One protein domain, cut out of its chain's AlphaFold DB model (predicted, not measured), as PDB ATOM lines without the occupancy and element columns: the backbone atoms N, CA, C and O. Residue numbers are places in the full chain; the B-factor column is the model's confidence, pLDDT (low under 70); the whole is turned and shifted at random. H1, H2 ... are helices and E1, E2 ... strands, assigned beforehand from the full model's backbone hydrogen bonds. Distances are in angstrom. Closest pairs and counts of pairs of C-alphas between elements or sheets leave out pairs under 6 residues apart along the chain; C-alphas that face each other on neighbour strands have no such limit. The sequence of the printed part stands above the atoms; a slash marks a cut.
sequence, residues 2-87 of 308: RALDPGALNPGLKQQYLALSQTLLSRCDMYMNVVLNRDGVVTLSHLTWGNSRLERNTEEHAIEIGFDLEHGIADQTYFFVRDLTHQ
ATOM      1  N   ARG A   2     124.454 -93.558  96.734       41.53
ATOM      2  CA  ARG A   2     124.119 -94.925  96.309       41.53
ATOM      3  C   ARG A   2     122.781 -94.825  95.589       41.53
ATOM      4  O   ARG A   2     121.788 -94.535  96.247       41.53
ATOM      5  N   ALA A   3     122.770 -95.006  94.273       49.03
ATOM      6  CA  ALA A   3     121.533 -95.295  93.567       49.03
ATOM      7  C   ALA A   3     120.987 -96.585  94.189       49.03
ATOM      8  O   ALA A   3     121.568 -97.658  94.024       49.03
ATOM      9  N   LEU A   4     119.948 -96.466  95.011       52.41
ATOM     10  CA  LEU A   4     119.145 -97.616  95.386       52.41
ATOM     11  C   LEU A   4     118.389 -97.984  94.116       52.41
ATOM     12  O   LEU A   4     117.299 -97.479  93.901       52.41
ATOM     13  N   ASP A   5     119.015 -98.767  93.241       59.84
ATOM     14  CA  ASP A   5     118.328 -99.410  92.127       59.84
ATOM     15  C   ASP A   5     117.403-100.457  92.765       59.84
ATOM     16  O   ASP A   5     117.910-101.442  93.330       59.84
ATOM     17  N   PRO A   6     116.077-100.214  92.820       53.41
ATOM     18  CA  PRO A   6     115.151-101.142  93.442       53.41
ATOM     19  C   PRO A   6     115.199-102.447  92.642       53.41
ATOM     20  O   PRO A   6     114.632-102.567  91.562       53.41
ATOM     21  N   GLY A   7     115.942-103.421  93.167       55.84
ATOM     22  CA  GLY A   7     116.174-104.704  92.511       55.84
ATOM     23  C   GLY A   7     117.611-104.986  92.065       55.84
ATOM     24  O   GLY A   7     117.821-105.999  91.404       55.84
ATOM     25  N   ALA A   8     118.621-104.217  92.501       63.53
ATOM     26  CA  ALA A   8     120.034-104.615  92.351       63.53
ATOM     27  C   ALA A   8     120.326-106.035  92.892       63.53
ATOM     28  O   ALA A   8     121.238-106.708  92.422       63.53
ATOM     29  N   LEU A   9     119.529-106.497  93.864       75.00
ATOM     30  CA  LEU A   9     119.600-107.839  94.453       75.00
ATOM     31  C   LEU A   9     118.442-108.762  94.024       75.00
ATOM     32  O   LEU A   9     118.424-109.927  94.406       75.00
ATOM     33  N   ASN A  10     117.462-108.262  93.259       85.94
ATOM     34  CA  ASN A  10     116.295-109.028  92.814       85.94
ATOM     35  C   ASN A  10     115.840-108.557  91.414       85.94
ATOM     36  O   ASN A  10     115.075-107.591  91.309       85.94
ATOM     37  N   PRO A  11     116.277-109.243  90.340       86.56
ATOM     38  CA  PRO A  11     115.940-108.879  88.963       86.56
ATOM     39  C   PRO A  11     114.433-108.864  88.673       86.56
ATOM     40  O   PRO A  11     113.965-108.017  87.915       86.56
ATOM     41  N   GLY A  12     113.665-109.760  89.301       89.69
ATOM     42  CA  GLY A  12     112.211-109.815  89.134       89.69
ATOM     43  C   GLY A  12     111.522-108.570  89.694       89.69
ATOM     44  O   GLY A  12     110.676-107.980  89.025       89.69
ATOM     45  N   LEU A  13     111.946-108.115  90.878       86.81
ATOM     46  CA  LEU A  13     111.457-106.867  91.470       86.81
ATOM     47  C   LEU A  13     111.812-105.658  90.591       86.81
ATOM     48  O   LEU A  13     110.968-104.791  90.381       86.81
ATOM     49  N   LYS A  14     113.029-105.629  90.029       86.62
ATOM     50  CA  LYS A  14     113.453-104.570  89.101       86.62
ATOM     51  C   LYS A  14     112.545-104.503  87.875       86.62
ATOM     52  O   LYS A  14     112.110-103.422  87.489       86.62
ATOM     53  N   GLN A  15     112.226-105.650  87.276       90.50
ATOM     54  CA  GLN A  15     111.344-105.705  86.112       90.50
ATOM     55  C   GLN A  15     109.916-105.256  86.452       90.50
ATOM     56  O   GLN A  15     109.322-104.502  85.684       90.50
ATOM     57  N   GLN A  16     109.381-105.663  87.609       91.06
ATOM     58  CA  GLN A  16     108.073-105.205  88.091       91.06
ATOM     59  C   GLN A  16     108.051-103.692  88.332       91.06
ATOM     60  O   GLN A  16     107.104-103.025  87.917       91.06
ATOM     61  N   TYR A  17     109.102-103.145  88.949       87.75
ATOM     62  CA  TYR A  17     109.253-101.707  89.156       87.75
ATOM     63  C   TYR A  17     109.274-100.952  87.824       87.75
ATOM     64  O   TYR A  17     108.476-100.042  87.639       87.75
ATOM     65  N   LEU A  18     110.106-101.369  86.863       88.56
ATOM     66  CA  LEU A  18     110.179-100.732  85.544       88.56
ATOM     67  C   LEU A  18     108.842-100.800  84.791       88.56
ATOM     68  O   LEU A  18     108.412 -99.802  84.214       88.56
ATOM     69  N   ALA A  19     108.157-101.948  84.829       92.94
ATOM     70  CA  ALA A  19     106.842-102.109  84.210       92.94
ATOM     71  C   ALA A  19     105.789-101.186  84.848       92.94
ATOM     72  O   ALA A  19     105.003-100.554  84.136       92.94
ATOM     73  N   LEU A  20     105.797-101.066  86.181       90.50
ATOM     74  CA  LEU A  20     104.928-100.141  86.903       90.50
ATOM     75  C   LEU A  20     105.258 -98.689  86.549       90.50
ATOM     76  O   LEU A  20     104.354 -97.947  86.178       90.50
ATOM     77  N   SER A  21     106.533 -98.293  86.593       88.44
ATOM     78  CA  SER A  21     106.984 -96.948  86.225       88.44
ATOM     79  C   SER A  21     106.543 -96.575  84.813       88.44
ATOM     80  O   SER A  21     105.976 -95.506  84.621       88.44
ATOM     81  N   GLN A  22     106.707 -97.464  83.832       90.50
ATOM     82  CA  GLN A  22     106.265 -97.213  82.458       90.50
ATOM     83  C   GLN A  22     104.734 -97.107  82.340       90.50
ATOM     84  O   GLN A  22     104.213 -96.269  81.600       90.50
ATOM     85  N   THR A  23     104.003 -97.914  83.110       93.62
ATOM     86  CA  THR A  23     102.537 -97.839  83.176       93.62
ATOM     87  C   THR A  23     102.073 -96.519  83.789       93.62
ATOM     88  O   THR A  23     101.123 -95.925  83.289       93.62
ATOM     89  N   LEU A  24     102.743 -96.034  84.836       90.06
ATOM     90  CA  LEU A  24     102.434 -94.751  85.466       90.06
ATOM     91  C   LEU A  24     102.776 -93.586  84.535       90.06
ATOM     92  O   LEU A  24     101.918 -92.746  84.292       90.06
ATOM     93  N   LEU A  25     103.966 -93.588  83.925       88.69
ATOM     94  CA  LEU A  25     104.397 -92.544  82.988       88.69
ATOM     95  C   LEU A  25     103.427 -92.358  81.816       88.69
ATOM     96  O   LEU A  25     103.191 -91.231  81.401       88.69
ATOM     97  N   SER A  26     102.820 -93.437  81.309       87.25
ATOM     98  CA  SER A  26     101.829 -93.339  80.223       87.25
ATOM     99  C   SER A  26     100.462 -92.788  80.657       87.25
ATOM    100  O   SER A  26      99.626 -92.497  79.805       87.25
ATOM    101  N   ARG A  27     100.221 -92.654  81.967       89.56
ATOM    102  CA  ARG A  27      98.958 -92.179  82.556       89.56
ATOM    103  C   ARG A  27      99.076 -90.825  83.255       89.56
ATOM    104  O   ARG A  27      98.052 -90.272  83.642       89.56
ATOM    105  N   CYS A  28     100.287 -90.317  83.457       89.00
ATOM    106  CA  CYS A  28     100.523 -89.047  84.130       89.00
ATOM    107  C   CYS A  28     100.462 -87.871  83.143       89.00
ATOM    108  O   CYS A  28     101.036 -87.933  82.058       89.00
ATOM    109  N   ASP A  29      99.825 -86.769  83.552       87.31
ATOM    110  CA  ASP A  29      99.842 -85.504  82.800       87.31
ATOM    111  C   ASP A  29     101.233 -84.850  82.801       87.31
ATOM    112  O   ASP A  29     101.624 -84.207  81.826       87.31
ATOM    113  N   MET A  30     102.001 -85.058  83.872       88.38
ATOM    114  CA  MET A  30     103.392 -84.639  84.006       88.38
ATOM    115  C   MET A  30     104.173 -85.604  84.896       88.38
ATOM    116  O   MET A  30     103.600 -86.286  85.747       88.38
ATOM    117  N   TYR A  31     105.487 -85.639  84.724       89.38
ATOM    118  CA  TYR A  31     106.404 -86.352  85.605       89.38
ATOM    119  C   TYR A  31     107.716 -85.584  85.740       89.38
ATOM    120  O   TYR A  31     108.083 -84.795  84.870       89.38
ATOM    121  N   MET A  32     108.432 -85.817  86.837       88.75
ATOM    122  CA  MET A  32     109.732 -85.202  87.066       88.75
ATOM    123  C   MET A  32     110.634 -86.088  87.919       88.75
ATOM    124  O   MET A  32     110.165 -86.953  88.662       88.75
ATOM    125  N   ASN A  33     111.936 -85.826  87.851       88.38
ATOM    126  CA  ASN A  33     112.912 -86.464  88.715       88.38
ATOM    127  C   ASN A  33     112.963 -85.726  90.052       88.38
ATOM    128  O   ASN A  33     113.343 -84.553  90.111       88.38
ATOM    129  N   VAL A  34     112.626 -86.443  91.122       87.56
ATOM    130  CA  VAL A  34     112.690 -85.931  92.491       87.56
ATOM    131  C   VAL A  34     113.798 -86.638  93.260       87.56
ATOM    132  O   VAL A  34     113.826 -87.866  93.355       87.56
ATOM    133  N   VAL A  35     114.696 -85.855  93.852       88.12
ATOM    134  CA  VAL A  35     115.700 -86.338  94.800       88.12
ATOM    135  C   VAL A  35     115.370 -85.780  96.179       88.12
ATOM    136  O   VAL A  35     115.567 -84.596  96.432       88.12
ATOM    137  N   LEU A  36     114.887 -86.637  97.079       86.12
ATOM    138  CA  LEU A  36     114.723 -86.300  98.493       86.12
ATOM    139  C   LEU A  36     115.960 -86.747  99.275       86.12
ATOM    140  O   LEU A  36     116.227 -87.941  99.439       86.12
ATOM    141  N   ASN A  37     116.710 -85.779  99.784       85.69
ATOM    142  CA  ASN A  37     117.860 -86.037 100.633       85.69
ATOM    143  C   ASN A  37     117.431 -86.287 102.088       85.69
ATOM    144  O   ASN A  37     116.394 -85.818 102.555       85.69
ATOM    145  N   ARG A  38     118.263 -87.009 102.851       82.38
ATOM    146  CA  ARG A  38     118.005 -87.288 104.281       82.38
ATOM    147  C   ARG A  38     118.035 -86.048 105.174       82.38
ATOM    148  O   ARG A  38     117.680 -86.142 106.344       82.38
ATOM    149  N   ASP A  39     118.508 -84.925 104.651       85.25
ATOM    150  CA  ASP A  39     118.485 -83.638 105.332       85.25
ATOM    151  C   ASP A  39     117.204 -82.830 105.063       85.25
ATOM    152  O   ASP A  39     117.090 -81.701 105.532       85.25
ATOM    153  N   GLY A  40     116.238 -83.423 104.353       82.25
ATOM    154  CA  GLY A  40     114.943 -82.818 104.064       82.25
ATOM    155  C   GLY A  40     114.927 -81.941 102.816       82.25
ATOM    156  O   GLY A  40     113.874 -81.407 102.487       82.25
ATOM    157  N   VAL A  41     116.048 -81.805 102.097       87.81
ATOM    158  CA  VAL A  41     116.071 -81.031 100.850       87.81
ATOM    159  C   VAL A  41     115.568 -81.872  99.688       87.81
ATOM    160  O   VAL A  41     116.129 -82.927  99.371       87.81
ATOM    161  N   VAL A  42     114.519 -81.360  99.049       89.31
ATOM    162  CA  VAL A  42     113.933 -81.893  97.823       89.31
ATOM    163  C   VAL A  42     114.532 -81.142  96.641       89.31
ATOM    164  O   VAL A  42     114.428 -79.924  96.553       89.31
ATOM    165  N   THR A  43     115.168 -81.870  95.729       90.44
ATOM    166  CA  THR A  43     115.636 -81.327  94.453       90.44
ATOM    167  C   THR A  43     114.744 -81.850  93.342       90.44
ATOM    168  O   THR A  43     114.561 -83.061  93.203       90.44
ATOM    169  N   LEU A  44     114.203 -80.925  92.560       89.62
ATOM    170  CA  LEU A  44     113.343 -81.198  91.422       89.62
ATOM    171  C   LEU A  44     114.140 -80.980  90.132       89.62
ATOM    172  O   LEU A  44     114.946 -80.056  90.043       89.62
ATOM    173  N   SER A  45     113.964 -81.851  89.141       91.00
ATOM    174  CA  SER A  45     114.665 -81.743  87.857       91.00
ATOM    175  C   SER A  45     113.898 -82.451  86.745       91.00
ATOM    176  O   SER A  45     113.116 -83.363  87.012       91.00
ATOM    177  N   HIS A  46     114.159 -82.068  85.493       89.19
ATOM    178  CA  HIS A  46     113.619 -82.737  84.303       89.19
ATOM    179  C   HIS A  46     112.085 -82.861  84.297       89.19
ATOM    180  O   HIS A  46     111.548 -83.952  84.094       89.19
ATOM    181  N   LEU A  47     111.377 -81.750  84.526       89.19
ATOM    182  CA  LEU A  47     109.927 -81.714  84.343       89.19
ATOM    183  C   LEU A  47     109.587 -82.081  82.894       89.19
ATOM    184  O   LEU A  47     110.138 -81.515  81.952       89.19
ATOM    185  N   THR A  48     108.694 -83.051  82.722       89.69
ATOM    186  CA  THR A  48     108.229 -83.495  81.412       89.69
ATOM    187  C   THR A  48     106.715 -83.627  81.413       89.69
ATOM    188  O   THR A  48     106.134 -84.290  82.272       89.69
ATOM    189  N   TRP A  49     106.078 -83.031  80.413       88.88
ATOM    190  CA  TRP A  49     104.639 -83.122  80.197       88.88
ATOM    191  C   TRP A  49     104.302 -84.377  79.387       88.88
ATOM    192  O   TRP A  49     104.884 -84.620  78.330       88.88
ATOM    193  N   GLY A  50     103.353 -85.180  79.868       86.19
ATOM    194  CA  GLY A  50     102.900 -86.401  79.194       86.19
ATOM    195  C   GLY A  50     102.124 -86.112  77.906       86.19
ATOM    196  O   GLY A  50     102.201 -86.875  76.944       86.19
ATOM    197  N   ASN A  51     101.417 -84.979  77.859       85.31
ATOM    198  CA  ASN A  51     100.730 -84.497  76.664       85.31
ATOM    199  C   ASN A  51     100.815 -82.970  76.561       85.31
ATOM    200  O   ASN A  51      99.958 -82.261  77.085       85.31
ATOM    201  N   SER A  52     101.823 -82.476  75.842       79.31
ATOM    202  CA  SER A  52     102.048 -81.045  75.598       79.31
ATOM    203  C   SER A  52     101.032 -80.395  74.651       79.31
ATOM    204  O   SER A  52     101.083 -79.191  74.432       79.31
ATOM    205  N   ARG A  53     100.105 -81.167  74.061       84.56
ATOM    206  CA  ARG A  53      99.028 -80.610  73.221       84.56
ATOM    207  C   ARG A  53      97.866 -80.059  74.041       84.56
ATOM    208  O   ARG A  53      97.007 -79.384  73.483       84.56
ATOM    209  N   LEU A  54      97.793 -80.399  75.327       85.19
ATOM    210  CA  LEU A  54      96.807 -79.832  76.234       85.19
ATOM    211  C   LEU A  54      97.338 -78.490  76.730       85.19
ATOM    212  O   LEU A  54      98.369 -78.454  77.387       85.19
ATOM    213  N   GLU A  55      96.618 -77.409  76.444       84.38
ATOM    214  CA  GLU A  55      96.973 -76.039  76.847       84.38
ATOM    215  C   GLU A  55      97.285 -75.933  78.347       84.38
ATOM    216  O   GLU A  55      98.302 -75.368  78.737       84.38
ATOM    217  N   ARG A  56      96.480 -76.603  79.181       84.00
ATOM    218  CA  ARG A  56      96.674 -76.663  80.636       84.00
ATOM    219  C   ARG A  56      97.959 -77.373  81.097       84.00
ATOM    220  O   ARG A  56      98.329 -77.243  82.257       84.00
ATOM    221  N   ASN A  57      98.599 -78.159  80.229       85.69
ATOM    222  CA  ASN A  57      99.800 -78.944  80.528       85.69
ATOM    223  C   ASN A  57     101.052 -78.190  80.050       85.69
ATOM    224  O   ASN A  57     101.855 -78.721  79.277       85.69
ATOM    225  N   THR A  58     101.172 -76.931  80.462       85.44
ATOM    226  CA  THR A  58     102.268 -76.029  80.099       85.44
ATOM    227  C   THR A  58     102.674 -75.187  81.306       85.44
ATOM    228  O   THR A  58     101.868 -74.945  82.210       85.44
ATOM    229  N   GLU A  59     103.933 -74.747  81.343       86.50
ATOM    230  CA  GLU A  59     104.401 -73.820  82.384       86.50
ATOM    231  C   GLU A  59     103.737 -72.448  82.217       86.50
ATOM    232  O   GLU A  59     103.384 -71.801  83.200       86.50
ATOM    233  N   GLU A  60     103.485 -72.043  80.972       89.75
ATOM    234  CA  GLU A  60     102.808 -70.800  80.625       89.75
ATOM    235  C   GLU A  60     101.407 -70.725  81.233       89.75
ATOM    236  O   GLU A  60     101.054 -69.702  81.817       89.75
ATOM    237  N   HIS A  61     100.629 -71.812  81.167       89.69
ATOM    238  CA  HIS A  61      99.307 -71.842  81.785       89.69
ATOM    239  C   HIS A  61      99.380 -71.776  83.316       89.69
ATOM    240  O   HIS A  61      98.570 -71.094  83.942       89.69
ATOM    241  N   ALA A  62     100.364 -72.439  83.938       89.31
ATOM    242  CA  ALA A  62     100.572 -72.330  85.383       89.31
ATOM    243  C   ALA A  62     100.877 -70.878  85.797       89.31
ATOM    244  O   ALA A  62     100.315 -70.387  86.778       89.31
ATOM    245  N   ILE A  63     101.696 -70.169  85.012       92.00
ATOM    246  CA  ILE A  63     101.987 -68.741  85.205       92.00
ATOM    247  C   ILE A  63     100.724 -67.892  85.010       92.00
ATOM    248  O   ILE A  63     100.457 -67.011  85.826       92.00
ATOM    249  N   GLU A  64      99.931 -68.163  83.968       95.06
ATOM    250  CA  GLU A  64      98.690 -67.441  83.653       95.06
ATOM    251  C   GLU A  64      97.692 -67.465  84.820       95.06
ATOM    252  O   GLU A  64      97.111 -66.436  85.163       95.06
ATOM    253  N   ILE A  65      97.531 -68.620  85.472       94.56
ATOM    254  CA  ILE A  65      96.632 -68.773  86.627       94.56
ATOM    255  C   ILE A  65      97.279 -68.374  87.964       94.56
ATOM    256  O   ILE A  65      96.634 -68.473  89.009       94.56
ATOM    257  N   GLY A  66      98.546 -67.945  87.957       93.44
ATOM    258  CA  GLY A  66      99.295 -67.572  89.159       93.44
ATOM    259  C   GLY A  66      99.623 -68.748  90.087       93.44
ATOM    260  O   GLY A  66      99.715 -68.564  91.300       93.44
ATOM    261  N   PHE A  67      99.768 -69.958  89.544       91.25
ATOM    262  CA  PHE A  67     100.112 -71.159  90.303       91.25
ATOM    263  C   PHE A  67     101.629 -71.384  90.318       91.25
ATOM    264  O   PHE A  67     102.252 -71.567  89.273       91.25
ATOM    265  N   ASP A  68     102.228 -71.428  91.514       91.06
ATOM    266  CA  ASP A  68     103.629 -71.827  91.678       91.06
ATOM    267  C   ASP A  68     103.762 -73.351  91.503       91.06
ATOM    268  O   ASP A  68     103.614 -74.131  92.449       91.06
ATOM    269  N   LEU A  69     104.022 -73.764  90.260       88.00
ATOM    270  CA  LEU A  69     104.102 -75.167  89.862       88.00
ATOM    271  C   LEU A  69     105.181 -75.938  90.629       88.00
ATOM    272  O   LEU A  69     104.920 -77.033  91.127       88.00
ATOM    273  N   GLU A  70     106.384 -75.379  90.748       87.12
ATOM    274  CA  GLU A  70     107.500 -76.055  91.415       87.12
ATOM    275  C   GLU A  70     107.221 -76.254  92.905       87.12
ATOM    276  O   GLU A  70     107.439 -77.348  93.433       87.12
ATOM    277  N   HIS A  71     106.705 -75.220  93.578       88.56
ATOM    278  CA  HIS A  71     106.359 -75.311  94.994       88.56
ATOM    279  C   HIS A  71     105.208 -76.295  95.220       88.56
ATOM    280  O   HIS A  71     105.287 -77.138  96.112       88.56
ATOM    281  N   GLY A  72     104.192 -76.276  94.350       89.62
ATOM    282  CA  GLY A  72     103.093 -77.236  94.388       89.62
ATOM    283  C   GLY A  72     103.565 -78.686  94.248       89.62
ATOM    284  O   GLY A  72     103.104 -79.559  94.986       89.62
ATOM    285  N   ILE A  73     104.522 -78.964  93.357       88.00
ATOM    286  CA  ILE A  73     105.081 -80.316  93.216       88.00
ATOM    287  C   ILE A  73     105.944 -80.697  94.429       88.00
ATOM    288  O   ILE A  73     105.877 -81.844  94.893       88.00
ATOM    289  N   ALA A  74     106.731 -79.762  94.967       88.88
ATOM    290  CA  ALA A  74     107.513 -79.989  96.180       88.88
ATOM    291  C   ALA A  74     106.609 -80.344  97.372       88.88
ATOM    292  O   ALA A  74     106.869 -81.340  98.052       88.88
ATOM    293  N   ASP A  75     105.516 -79.602  97.570       89.25
ATOM    294  CA  ASP A  75     104.508 -79.859  98.601       89.25
ATOM    295  C   ASP A  75     103.862 -81.233  98.429       89.25
ATOM    296  O   ASP A  75     103.842 -82.029  99.368       89.25
ATOM    297  N   GLN A  76     103.378 -81.559  97.225       88.50
ATOM    298  CA  GLN A  76     102.768 -82.866  96.960       88.50
ATOM    299  C   GLN A  76     103.751 -84.011  97.206       88.50
ATOM    300  O   GLN A  76     103.385 -85.029  97.793       88.50
ATOM    301  N   THR A  77     105.015 -83.838  96.817       87.12
ATOM    302  CA  THR A  77     106.050 -84.842  97.071       87.12
ATOM    303  C   THR A  77     106.312 -85.006  98.563       87.12
ATOM    304  O   THR A  77     106.384 -86.131  99.062       87.12
ATOM    305  N   TYR A  78     106.441 -83.894  99.286       86.19
ATOM    306  CA  TYR A  78     106.632 -83.899 100.729       86.19
ATOM    307  C   TYR A  78     105.468 -84.599 101.440       86.19
ATOM    308  O   TYR A  78     105.701 -85.520 102.224       86.19
ATOM    309  N   PHE A  79     104.224 -84.226 101.127       86.56
ATOM    310  CA  PHE A  79     103.035 -84.823 101.730       86.56
ATOM    311  C   PHE A  79     102.874 -86.295 101.366       86.56
ATOM    312  O   PHE A  79     102.583 -87.095 102.245       86.56
ATOM    313  N   PHE A  80     103.170 -86.691 100.128       87.06
ATOM    314  CA  PHE A  80     103.163 -88.097  99.737       87.06
ATOM    315  C   PHE A  80     104.171 -88.929 100.544       87.06
ATOM    316  O   PHE A  80     103.828 -89.979 101.087       87.06
ATOM    317  N   VAL A  81     105.422 -88.463 100.659       84.69
ATOM    318  CA  VAL A  81     106.450 -89.172 101.440       84.69
ATOM    319  C   VAL A  81     106.084 -89.205 102.919       84.69
ATOM    320  O   VAL A  81     106.247 -90.244 103.566       84.69
ATOM    321  N   ARG A  82     105.581 -88.089 103.457       84.00
ATOM    322  CA  ARG A  82     105.053 -88.027 104.817       84.00
ATOM    323  C   ARG A  82     103.977 -89.095 104.991       84.00
ATOM    324  O   ARG A  82     104.147 -89.948 105.844       84.00
ATOM    325  N   ASP A  83     102.952 -89.129 104.152       84.94
ATOM    326  CA  ASP A  83     101.815 -90.044 104.301       84.94
ATOM    327  C   ASP A  83     102.222 -91.525 104.180       84.94
ATOM    328  O   ASP A  83     101.646 -92.386 104.843       84.94
ATOM    329  N   LEU A  84     103.259 -91.843 103.395       84.19
ATOM    330  CA  LEU A  84     103.803 -93.205 103.306       84.19
ATOM    331  C   LEU A  84     104.617 -93.638 104.530       84.19
ATOM    332  O   LEU A  84     104.700 -94.832 104.828       84.19
ATOM    333  N   THR A  85     105.296 -92.699 105.185       82.06
ATOM    334  CA  THR A  85     106.310 -93.005 106.212       82.06
ATOM    335  C   THR A  85     105.875 -92.639 107.622       82.06
ATOM    336  O   THR A  85     106.421 -93.160 108.597       82.06
ATOM    337  N   HIS A  86     104.900 -91.749 107.745       78.31
ATOM    338  CA  HIS A  86     104.450 -91.199 109.000       78.31
ATOM    339  C   HIS A  86     103.377 -92.100 109.610       78.31
ATOM    340  O   HIS A  86     102.335 -92.367 109.019       78.31
ATOM    341  N   GLN A  87     103.634 -92.571 110.829       77.75
ATOM    342  CA  GLN A  87     102.621 -93.207 111.657       77.75
ATOM    343  C   GLN A  87     102.292 -92.276 112.814       77.75
ATOM    344  O   GLN A  87     103.189 -91.860 113.551       77.75
TER     345      GLN A  87
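AT A GLANCE: This is residues 2 to 87 of the 308 residues of an uncharacterized protein of Rhizobium sp. BK275 (UniProt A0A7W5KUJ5). A long two-stranded hairpin, E1 and E2, stands in the middle, and H3 crosses over one of its faces with residues 70 to 81. H1 reaches the base of the hairpin from the side and makes an open V with E1, its residues 19 to 24 standing free, while the short H2 lies toward the opposite end of the longest axis from where H1 begins. The printed part has 86 residues, with three named helices and two named strands in the order H1, E1, E2, H2, H3; the sheet has the order E1, E2 and is antiparallel, and the class is mixed, helices and strands. The whole is loose, with a radius of gyration of the C-alphas of 15.4 A and spans of 47 by 31 by 24 A.

HOW THE PARTS SIT: H1, residues 11 to 25, touches no helix. A tight link of 4 residues joins it to E1, residues 30 to 36, and their closest C-alphas, those of Leu 25 and Tyr 31, are 7.0 A apart. E1 and E2, residues 42 to 49, form a hairpin, antiparallel at 165 degrees between their directions. N 31 and O 48 are 2.9 A apart and N 43 and O 35 are 2.8 A apart, both within hydrogen-bond range. E2 bends by 59 degrees at residue 46. H1 and E2 are apart. H2, residues 59 to 64, and E1 are apart. H2 and H3, residues 69 to 85, are close but not clearly touching, with the closest C-alphas, those of Ala 62 and Leu 69, 6.4 A apart; their lines are only just about perpendicular at 70.1 degrees. The closest C-alphas of E2 and H3 are those of Val 42 and Ala 74, 6.9 A apart. E1 and H3 are near each other, with 9 pairs of C-alphas within 10 A. In H1, H2 and H3 every O i to N i+4 pair is within hydrogen-bond range.

IN THESE COORDINATES: H1 begins at C-alpha 11 at (115.940, -108.879, 88.963) and is 20.9 A long from first to last C-alpha. E1 is 18.5 A long and E2 20.0 A, with C-alpha 42 at (113.933, -81.893, 97.823). H2 is 8.7 A long. H3, the longest helix, is 24.3 A long and ends at C-alpha 85 at (106.310, -93.005, 106.212).

THE WHOLE: The two C-alphas farthest apart, those of Leu 9 and Glu 64, are 46.8 A apart. Residues 82 to 87, of which 82 to 85 belong to H3, stand free. The printed part has no cut and no long link. The mean pLDDT of the printed part is 84.8, and residues 2 to 8 are under 70.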